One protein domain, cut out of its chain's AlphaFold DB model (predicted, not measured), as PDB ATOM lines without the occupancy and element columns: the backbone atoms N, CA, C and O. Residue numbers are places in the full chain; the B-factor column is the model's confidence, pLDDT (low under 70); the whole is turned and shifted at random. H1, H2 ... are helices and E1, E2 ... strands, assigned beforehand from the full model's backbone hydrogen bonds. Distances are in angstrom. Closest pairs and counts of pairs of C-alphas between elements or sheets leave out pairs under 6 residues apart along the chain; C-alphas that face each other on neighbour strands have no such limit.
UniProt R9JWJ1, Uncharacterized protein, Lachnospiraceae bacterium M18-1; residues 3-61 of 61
ATOM      1  N   ILE A   3      28.051 -24.216  53.353       91.31
ATOM      2  CA  ILE A   3      28.286 -25.273  52.370       91.31
ATOM      3  C   ILE A   3      29.680 -25.063  51.798       91.31
ATOM      4  O   ILE A   3      30.015 -23.965  51.353       91.31
ATOM      5  N   ILE A   4      30.480 -26.119  51.854       95.31
ATOM      6  CA  ILE A   4      31.863 -26.127  51.400       95.31
ATOM      7  C   ILE A   4      31.985 -27.206  50.327       95.31
ATOM      8  O   ILE A   4      31.530 -28.324  50.557       95.31
ATOM      9  N   GLY A   5      32.549 -26.864  49.176       95.00
ATOM     10  CA  GLY A   5      32.691 -27.774  48.040       95.00
ATOM     11  C   GLY A   5      33.425 -27.103  46.887       95.00
ATOM     12  O   GLY A   5      33.809 -25.941  46.990       95.00
ATOM     13  N   THR A   6      33.625 -27.813  45.788       97.50
ATOM     14  CA  THR A   6      34.192 -27.219  44.572       97.50
ATOM     15  C   THR A   6      33.224 -26.205  43.951       97.50
ATOM     16  O   THR A   6      32.029 -26.174  44.270       97.50
ATOM     17  N   ALA A   7      33.711 -25.386  43.017       95.94
ATOM     18  CA  ALA A   7      32.856 -24.463  42.266       95.94
ATOM     19  C   ALA A   7      31.689 -25.187  41.558       95.94
ATOM     20  O   ALA A   7      30.564 -24.682  41.542       95.94
ATOM     21  N   GLU A   8      31.937 -26.389  41.028       96.75
ATOM     22  CA  GLU A   8      30.933 -27.225  40.358       96.75
ATOM     23  C   GLU A   8      29.887 -27.760  41.344       96.75
ATOM     24  O   GLU A   8      28.687 -27.657  41.086       96.75
ATOM     25  N   GLU A   9      30.313 -28.258  42.508       96.31
ATOM     26  CA  GLU A   9      29.404 -28.737  43.559       96.31
ATOM     27  C   GLU A   9      28.533 -27.602  44.104       96.31
ATOM     28  O   GLU A   9      27.326 -27.762  44.289       96.31
ATOM     29  N   ILE A  10      29.121 -26.425  44.321       94.69
ATOM     30  CA  ILE A  10      28.393 -25.241  44.782       94.69
ATOM     31  C   ILE A  10      27.378 -24.783  43.736       94.69
ATOM     32  O   ILE A  10      26.251 -24.436  44.101       94.69
ATOM     33  N   ALA A  11      27.750 -24.768  42.454       93.31
ATOM     34  CA  ALA A  11      26.830 -24.434  41.373       93.31
ATOM     35  C   ALA A  11      25.659 -25.424  41.327       93.31
ATOM     36  O   ALA A  11      24.500 -25.002  41.347       93.31
ATOM     37  N   TRP A  12      25.956 -26.724  41.384       94.19
ATOM     38  CA  TRP A  12      24.948 -27.778  41.390       94.19
ATOM     39  C   TRP A  12      23.993 -27.664  42.586       94.19
ATOM     40  O   TRP A  12      22.776 -27.691  42.408       94.19
ATOM     41  N   ILE A  13      24.509 -27.453  43.803       91.88
ATOM     42  CA  ILE A  13      23.676 -27.288  45.006       91.88
ATOM     43  C   ILE A  13      22.774 -26.055  44.886       91.88
ATOM     44  O   ILE A  13      21.596 -26.116  45.247       91.88
ATOM     45  N   LYS A  14      23.298 -24.927  44.384       90.12
ATOM     46  CA  LYS A  14      22.503 -23.704  44.191       90.12
ATOM     47  C   LYS A  14      21.318 -23.955  43.262       90.12
ATOM     48  O   LYS A  14      20.213 -23.515  43.580       90.12
ATOM     49  N   GLU A  15      21.532 -24.661  42.157       91.06
ATOM     50  CA  GLU A  15      20.463 -25.023  41.221       91.06
ATOM     51  C   GLU A  15      19.482 -26.027  41.830       91.06
ATOM     52  O   GLU A  15      18.270 -25.827  41.752       91.06
ATOM     53  N   ALA A  16      19.980 -27.068  42.500       90.75
ATOM     54  CA  ALA A  16      19.147 -28.100  43.110       90.75
ATOM     55  C   ALA A  16      18.181 -27.521  44.156       90.75
ATOM     56  O   ALA A  16      16.993 -27.843  44.147       90.75
ATOM     57  N   ILE A  17      18.657 -26.623  45.026       88.94
ATOM     58  CA  ILE A  17      17.817 -25.985  46.049       88.94
ATOM     59  C   ILE A  17      16.774 -25.057  45.407       88.94
ATOM     60  O   ILE A  17      15.629 -25.026  45.857       88.94
ATOM     61  N   GLN A  18      17.140 -24.315  44.357       86.31
ATOM     62  CA  GLN A  18      16.220 -23.399  43.670       86.31
ATOM     63  C   GLN A  18      15.120 -24.132  42.896       86.31
ATOM     64  O   GLN A  18      14.006 -23.618  42.800       86.31
ATOM     65  N   ASN A  19      15.414 -25.324  42.377       87.44
ATOM     66  CA  ASN A  19      14.472 -26.116  41.588       87.44
ATOM     67  C   ASN A  19      13.586 -27.047  42.427       87.44
ATOM     68  O   ASN A  19      12.636 -27.612  41.892       87.44
ATOM     69  N   ASN A  20      13.868 -27.217  43.723       88.44
ATOM     70  CA  ASN A  20      13.193 -28.206  44.562       88.44
ATOM     71  C   ASN A  20      12.538 -27.584  45.807       88.44
ATOM     72  O   ASN A  20      12.833 -27.969  46.940       88.44
ATOM     73  N   CYS A  21      11.655 -26.599  45.601       87.88
ATOM     74  CA  CYS A  21      10.999 -25.858  46.686       87.88
ATOM     75  C   CYS A  21      10.260 -26.757  47.691       87.88
ATOM     76  O   CYS A  21      10.335 -26.478  48.884       87.88
ATOM     77  N   ASP A  22       9.623 -27.841  47.242       87.56
ATOM     78  CA  ASP A  22       8.838 -28.740  48.106       87.56
ATOM     79  C   ASP A  22       9.682 -29.434  49.188       87.56
ATOM     80  O   ASP A  22       9.187 -29.741  50.272       87.56
ATOM     81  N   TYR A  23      10.976 -29.631  48.922       86.81
ATOM     82  CA  TYR A  23      11.936 -30.215  49.863       86.81
ATOM     83  C   TYR A  23      13.015 -29.217  50.295       86.81
ATOM     84  O   TYR A  23      14.010 -29.595  50.918       86.81
ATOM     85  N   CYS A  24      12.841 -27.933  49.977       90.50
ATOM     86  CA  CYS A  24      13.788 -26.902  50.354       90.50
ATOM     87  C   CYS A  24      13.729 -26.681  51.876       90.50
ATOM     88  O   CYS A  24      12.672 -26.312  52.398       90.50
ATOM     89  N   PRO A  25      14.857 -26.790  52.608       90.00
ATOM     90  CA  PRO A  25      14.892 -26.543  54.056       90.00
ATOM     91  C   PRO A  25      14.416 -25.137  54.449       90.00
ATOM     92  O   PRO A  25      14.031 -24.888  55.591       90.00
ATOM     93  N   TYR A  26      14.446 -24.206  53.495       92.94
ATOM     94  CA  TYR A  26      14.061 -22.817  53.671       92.94
ATOM     95  C   TYR A  26      12.654 -22.494  53.153       92.94
ATOM     96  O   TYR A  26      12.256 -21.337  53.249       92.94
ATOM     97  N   MET A  27      11.882 -23.469  52.653       93.50
ATOM     98  CA  MET A  27      10.560 -23.243  52.047       93.50
ATOM     99  C   MET A  27       9.646 -22.390  52.938       93.50
ATOM    100  O   MET A  27       9.153 -21.347  52.513       93.50
ATOM    101  N   ASN A  28       9.459 -22.799  54.196       94.50
ATOM    102  CA  ASN A  28       8.552 -22.108  55.116       94.50
ATOM    103  C   ASN A  28       9.019 -20.677  55.417       94.50
ATOM    104  O   ASN A  28       8.241 -19.738  55.275       94.50
ATOM    105  N   SER A  29      10.300 -20.496  55.753       95.25
ATOM    106  CA  SER A  29      10.837 -19.169  56.094       95.25
ATOM    107  C   SER A  29      10.912 -18.224  54.889       95.25
ATOM    108  O   SER A  29      10.652 -17.029  55.031       95.25
ATOM    109  N   CYS A  30      11.200 -18.745  53.693       95.12
ATOM    110  CA  CYS A  30      11.146 -17.984  52.445       95.12
ATOM    111  C   CYS A  30       9.713 -17.511  52.157       95.12
ATOM    112  O   CYS A  30       9.495 -16.338  51.853       95.12
ATOM    113  N   ASN A  31       8.721 -18.393  52.319       94.50
ATOM    114  CA  ASN A  31       7.310 -18.059  52.120       94.50
ATOM    115  C   ASN A  31       6.803 -17.028  53.137       94.50
ATOM    116  O   ASN A  31       6.048 -16.126  52.777       94.50
ATOM    117  N   GLU A  32       7.207 -17.133  54.401       96.38
ATOM    118  CA  GLU A  32       6.880 -16.136  55.426       96.38
ATOM    119  C   GLU A  32       7.500 -14.771  55.113       96.38
ATOM    120  O   GLU A  32       6.812 -13.755  55.227       96.38
ATOM    121  N   SER A  33       8.756 -14.735  54.650       96.06
ATOM    122  CA  SER A  33       9.405 -13.499  54.193       96.06
ATOM    123  C   SER A  33       8.623 -12.859  53.047       96.06
ATOM    124  O   SER A  33       8.257 -11.689  53.134       96.06
ATOM    125  N   ALA A  34       8.273 -13.639  52.020       95.75
ATOM    126  CA  ALA A  34       7.511 -13.152  50.872       95.75
ATOM    127  C   ALA A  34       6.121 -12.621  51.273       95.75
ATOM    128  O   ALA A  34       5.705 -11.554  50.820       95.75
ATOM    129  N   LYS A  35       5.409 -13.316  52.172       96.81
ATOM    130  CA  LYS A  35       4.120 -12.841  52.710       96.81
ATOM    131  C   LYS A  35       4.272 -11.518  53.460       96.81
ATOM    132  O   LYS A  35       3.444 -10.625  53.289       96.81
ATOM    133  N   ASN A  36       5.319 -11.378  54.272       96.62
ATOM    134  CA  ASN A  36       5.587 -10.149  55.017       96.62
ATOM    135  C   ASN A  36       5.926  -8.978  54.088       96.62
ATOM    136  O   ASN A  36       5.377  -7.895  54.271       96.62
ATOM    137  N   GLU A  37       6.756  -9.200  53.070       96.25
ATOM    138  CA  GLU A  37       7.069  -8.195  52.048       96.25
ATOM    139  C   GLU A  37       5.816  -7.755  51.297       96.25
ATOM    140  O   GLU A  37       5.533  -6.562  51.215       96.25
ATOM    141  N   SER A  38       4.998  -8.710  50.848       96.12
ATOM    142  CA  SER A  38       3.734  -8.402  50.184       96.12
ATOM    143  C   SER A  38       2.791  -7.602  51.084       96.12
ATOM    144  O   SER A  38       2.088  -6.726  50.587       96.12
ATOM    145  N   ARG A  39       2.771  -7.871  52.395       96.44
ATOM    146  CA  ARG A  39       1.955  -7.119  53.360       96.44
ATOM    147  C   ARG A  39       2.472  -5.694  53.577       96.44
ATOM    148  O   ARG A  39       1.667  -4.789  53.748       96.44
ATOM    149  N   LEU A  40       3.790  -5.503  53.614       96.00
ATOM    150  CA  LEU A  40       4.424  -4.212  53.906       96.00
ATOM    151  C   LEU A  40       4.524  -3.301  52.676       96.00
ATOM    152  O   LEU A  40       4.367  -2.089  52.796       96.00
ATOM    153  N   HIS A  41       4.784  -3.879  51.506       95.50
ATOM    154  CA  HIS A  41       5.128  -3.149  50.282       95.50
ATOM    155  C   HIS A  41       4.116  -3.355  49.148       95.50
ATOM    156  O   HIS A  41       4.258  -2.764  48.077       95.50
ATOM    157  N   GLY A  42       3.100  -4.201  49.344       94.88
ATOM    158  CA  GLY A  42       2.096  -4.526  48.325       94.88
ATOM    159  C   GLY A  42       2.597  -5.458  47.213       94.88
ATOM    160  O   GLY A  42       1.834  -5.784  46.310       94.88
ATOM    161  N   HIS A  43       3.860  -5.887  47.263       93.00
ATOM    162  CA  HIS A  43       4.471  -6.840  46.338       93.00
ATOM    163  C   HIS A  43       5.651  -7.552  47.009       93.00
ATOM    164  O   HIS A  43       6.204  -7.061  47.992       93.00
ATOM    165  N   VAL A  44       6.036  -8.713  46.475       94.44
ATOM    166  CA  VAL A  44       7.255  -9.424  46.888       94.44
ATOM    167  C   VAL A  44       8.451  -8.774  46.198       94.44
ATOM    168  O   VAL A  44       8.433  -8.596  44.980       94.44
ATOM    169  N   GLN A  45       9.480  -8.417  46.962       91.62
ATOM    170  CA  GLN A  45      10.686  -7.760  46.451       91.62
ATOM    171  C   GLN A  45      11.852  -8.738  46.340       91.62
ATOM    172  O   GLN A  45      12.655  -8.658  45.409       91.62
ATOM    173  N   ASN A  46      11.950  -9.673  47.282       91.31
ATOM    174  CA  ASN A  46      13.057 -10.599  47.377       91.31
ATOM    175  C   ASN A  46      12.709 -11.935  46.716       91.31
ATOM    176  O   ASN A  46      11.767 -12.627  47.102       91.31
ATOM    177  N   SER A  47      13.487 -12.322  45.705       91.88
ATOM    178  CA  SER A  47      13.322 -13.630  45.066       91.88
ATOM    179  C   SER A  47      13.806 -14.761  45.979       91.88
ATOM    180  O   SER A  47      14.680 -14.558  46.823       91.88
ATOM    181  N   CYS A  48      13.318 -15.986  45.744       91.06
ATOM    182  CA  CYS A  48      13.815 -17.189  46.424       91.06
ATOM    183  C   CYS A  48      15.349 -17.306  46.326       91.06
ATOM    184  O   CYS A  48      16.030 -17.512  47.328       91.06
ATOM    185  N   LYS A  49      15.914 -17.061  45.137       90.81
ATOM    186  CA  LYS A  49      17.366 -17.046  44.907       90.81
ATOM    187  C   LYS A  49      18.093 -16.065  45.830       90.81
ATOM    188  O   LYS A  49      19.094 -16.422  46.447       90.81
ATOM    189  N   ASN A  50      17.592 -14.836  45.931       92.56
ATOM    190  CA  ASN A  50      18.209 -13.811  46.767       92.56
ATOM    191  C   ASN A  50      18.065 -14.135  48.260       92.56
ATOM    192  O   ASN A  50      19.033 -13.992  49.004       92.56
ATOM    193  N   PHE A  51      16.904 -14.636  48.688       94.31
ATOM    194  CA  PHE A  51      16.685 -15.098  50.059       94.31
ATOM    195  C   PHE A  51      17.669 -16.211  50.445       94.31
ATOM    196  O   PHE A  51      18.317 -16.138  51.488       94.31
ATOM    197  N   LEU A  52      17.843 -17.219  49.587       91.88
ATOM    198  CA  LEU A  52      18.765 -18.331  49.831       91.88
ATOM    199  C   LEU A  52      20.220 -17.859  49.938       91.88
ATOM    200  O   LEU A  52      20.922 -18.266  50.863       91.88
ATOM    201  N   ASN A  53      20.646 -16.942  49.065       90.12
ATOM    202  CA  ASN A  53      21.989 -16.352  49.114       90.12
ATOM    203  C   ASN A  53      22.261 -15.565  50.412       90.12
ATOM    204  O   ASN A  53      23.417 -15.381  50.774       90.12
ATOM    205  N   GLN A  54      21.225 -15.112  51.127       92.62
ATOM    206  CA  GLN A  54      21.363 -14.464  52.438       92.62
ATOM    207  C   GLN A  54      21.410 -15.465  53.607       92.62
ATOM    208  O   GLN A  54      21.808 -15.099  54.712       92.62
ATOM    209  N   LYS A  55      20.960 -16.712  53.408       93.12
ATOM    210  CA  LYS A  55      20.846 -17.739  54.466       93.12
ATOM    211  C   LYS A  55      21.936 -18.809  54.410       93.12
ATOM    212  O   LYS A  55      22.225 -19.447  55.434       93.12
ATOM    213  N   ILE A  56      22.512 -19.012  53.230       92.81
ATOM    214  CA  ILE A  56      23.528 -20.023  52.963       92.81
ATOM    215  C   ILE A  56      24.832 -19.321  52.600       92.81
ATOM    216  O   ILE A  56      24.906 -18.579  51.625       92.81
ATOM    217  N   GLU A  57      25.868 -19.587  53.384       94.06
ATOM    218  CA  GLU A  57      27.237 -19.211  53.056       94.06
ATOM    219  C   GLU A  57      27.854 -20.328  52.209       94.06
ATOM    220  O   GLU A  57      27.884 -21.483  52.636       94.06
ATOM    221  N   PHE A  58      28.337 -19.993  51.015       91.75
ATOM    222  CA  PHE A  58      29.053 -20.924  50.141       91.75
ATOM    223  C   PHE A  58      30.547 -20.598  50.177       91.75
ATOM    224  O   PHE A  58      30.922 -19.431  50.070       91.75
ATOM    225  N   SER A  59      31.400 -21.607  50.337       93.69
ATOM    226  CA  SER A  59      32.859 -21.445  50.333       93.69
ATOM    227  C   SER A  59      33.521 -22.524  49.486       93.69
ATOM    228  O   SER A  59      33.256 -23.703  49.687       93.69
ATOM    229  N   GLU A  60      34.379 -22.114  48.561       92.31
ATOM    230  CA  GLU A  60      35.119 -23.029  47.687       92.31
ATOM    231  C   GLU A  60      36.323 -23.652  48.419       92.31
ATOM    232  O   GLU A  60      36.917 -22.997  49.285       92.31
ATOM    233  N   ILE A  61      36.653 -24.911  48.097       89.44
ATOM    234  CA  ILE A  61      37.877 -25.617  48.538       89.44
ATOM    235  C   ILE A  61      38.866 -25.824  47.402       89.44
ATOM    236  O   ILE A  61      38.412 -25.958  46.243       89.44
TER     237      ILE A  61
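This is residues 3 to 61 of the 61 residues of an uncharacterized protein of Lachnospiraceae bacterium M18-1 (UniProt R9JWJ1). Look for a long, loose model in which H1 and H2 make the two arms of a wide, open V, with residues 20 to 26 between the arms and the short helix H3 in the mouth of the V. At the far end of the H1 arm the first and last strands, E1 and E2, pair side by side near H1, while at the far end of the H2 arm residues 42 to 47 fold back toward H3. The printed part has 59 residues, in the order E1, H1, H2, H3, E2; its class is mostly helix, and its one sheet is the parallel pair E1 and E2. The whole is loose, with a radius of gyration of the C-alphas of 13.0 A, and its outline is a rod of 41 by 20 by 13 A.

Start at E1, residues 3 to 5, and look across to E2, residues 57 to 60: they are parallel neighbours at 13 degrees. There N 3 and O 57 are 2.8 A apart and N 59 and O 3 are 2.9 A apart, both within hydrogen-bond range. Next comes H1, residues 7 to 19; its closest C-alphas to E2 are those of Ala 7 and Glu 60, 6.0 A apart. H2, residues 27 to 41, is apart from H1. H3, residues 48 to 55, is close to H1 but not clearly touching, with the closest C-alphas, Gln 18 and Lys 49, 6.6 A apart; they run opposite ways at a steep tilt of 56 degrees. H3 is also close to H2 but not clearly touching, with the closest C-alphas, Cys 30 and Cys 48, 6.6 A apart; their lines are only just about perpendicular, at 73 degrees. E1, H1, H2, H3 and E2 form a strand-helix-strand unit, two parallel neighbour strands with helices between them in the chain. In H1, H2 and H3 every O i to N i+4 pair is within hydrogen-bond range.

Find C-alpha 3 at (28.286, -25.273, 52.370), where E1 begins. H1 runs 18.5 A from C-alpha 7 to C-alpha 19. H2 begins at C-alpha 27, at (10.560, -23.243, 52.047), and runs 20.9 A to C-alpha 41. H3 spans 10.7 A, from C-alpha 48 to C-alpha 55. E2 spans 10.3 A and ends at C-alpha 60, at (35.119, -23.029, 47.687); E1 spans 6.7 A.

The two C-alphas farthest apart, those of Gly 42 and Ile 61, are 41.5 A apart; Ile 61 is the chain's last residue. The printed part has no cut. The links E1 to H1 and H3 to E2 are tight, those from H1 to H2 and from H2 to H3 are short, and no link is long. The mean pLDDT of the printed part is 92.9, and no printed residue is under 70.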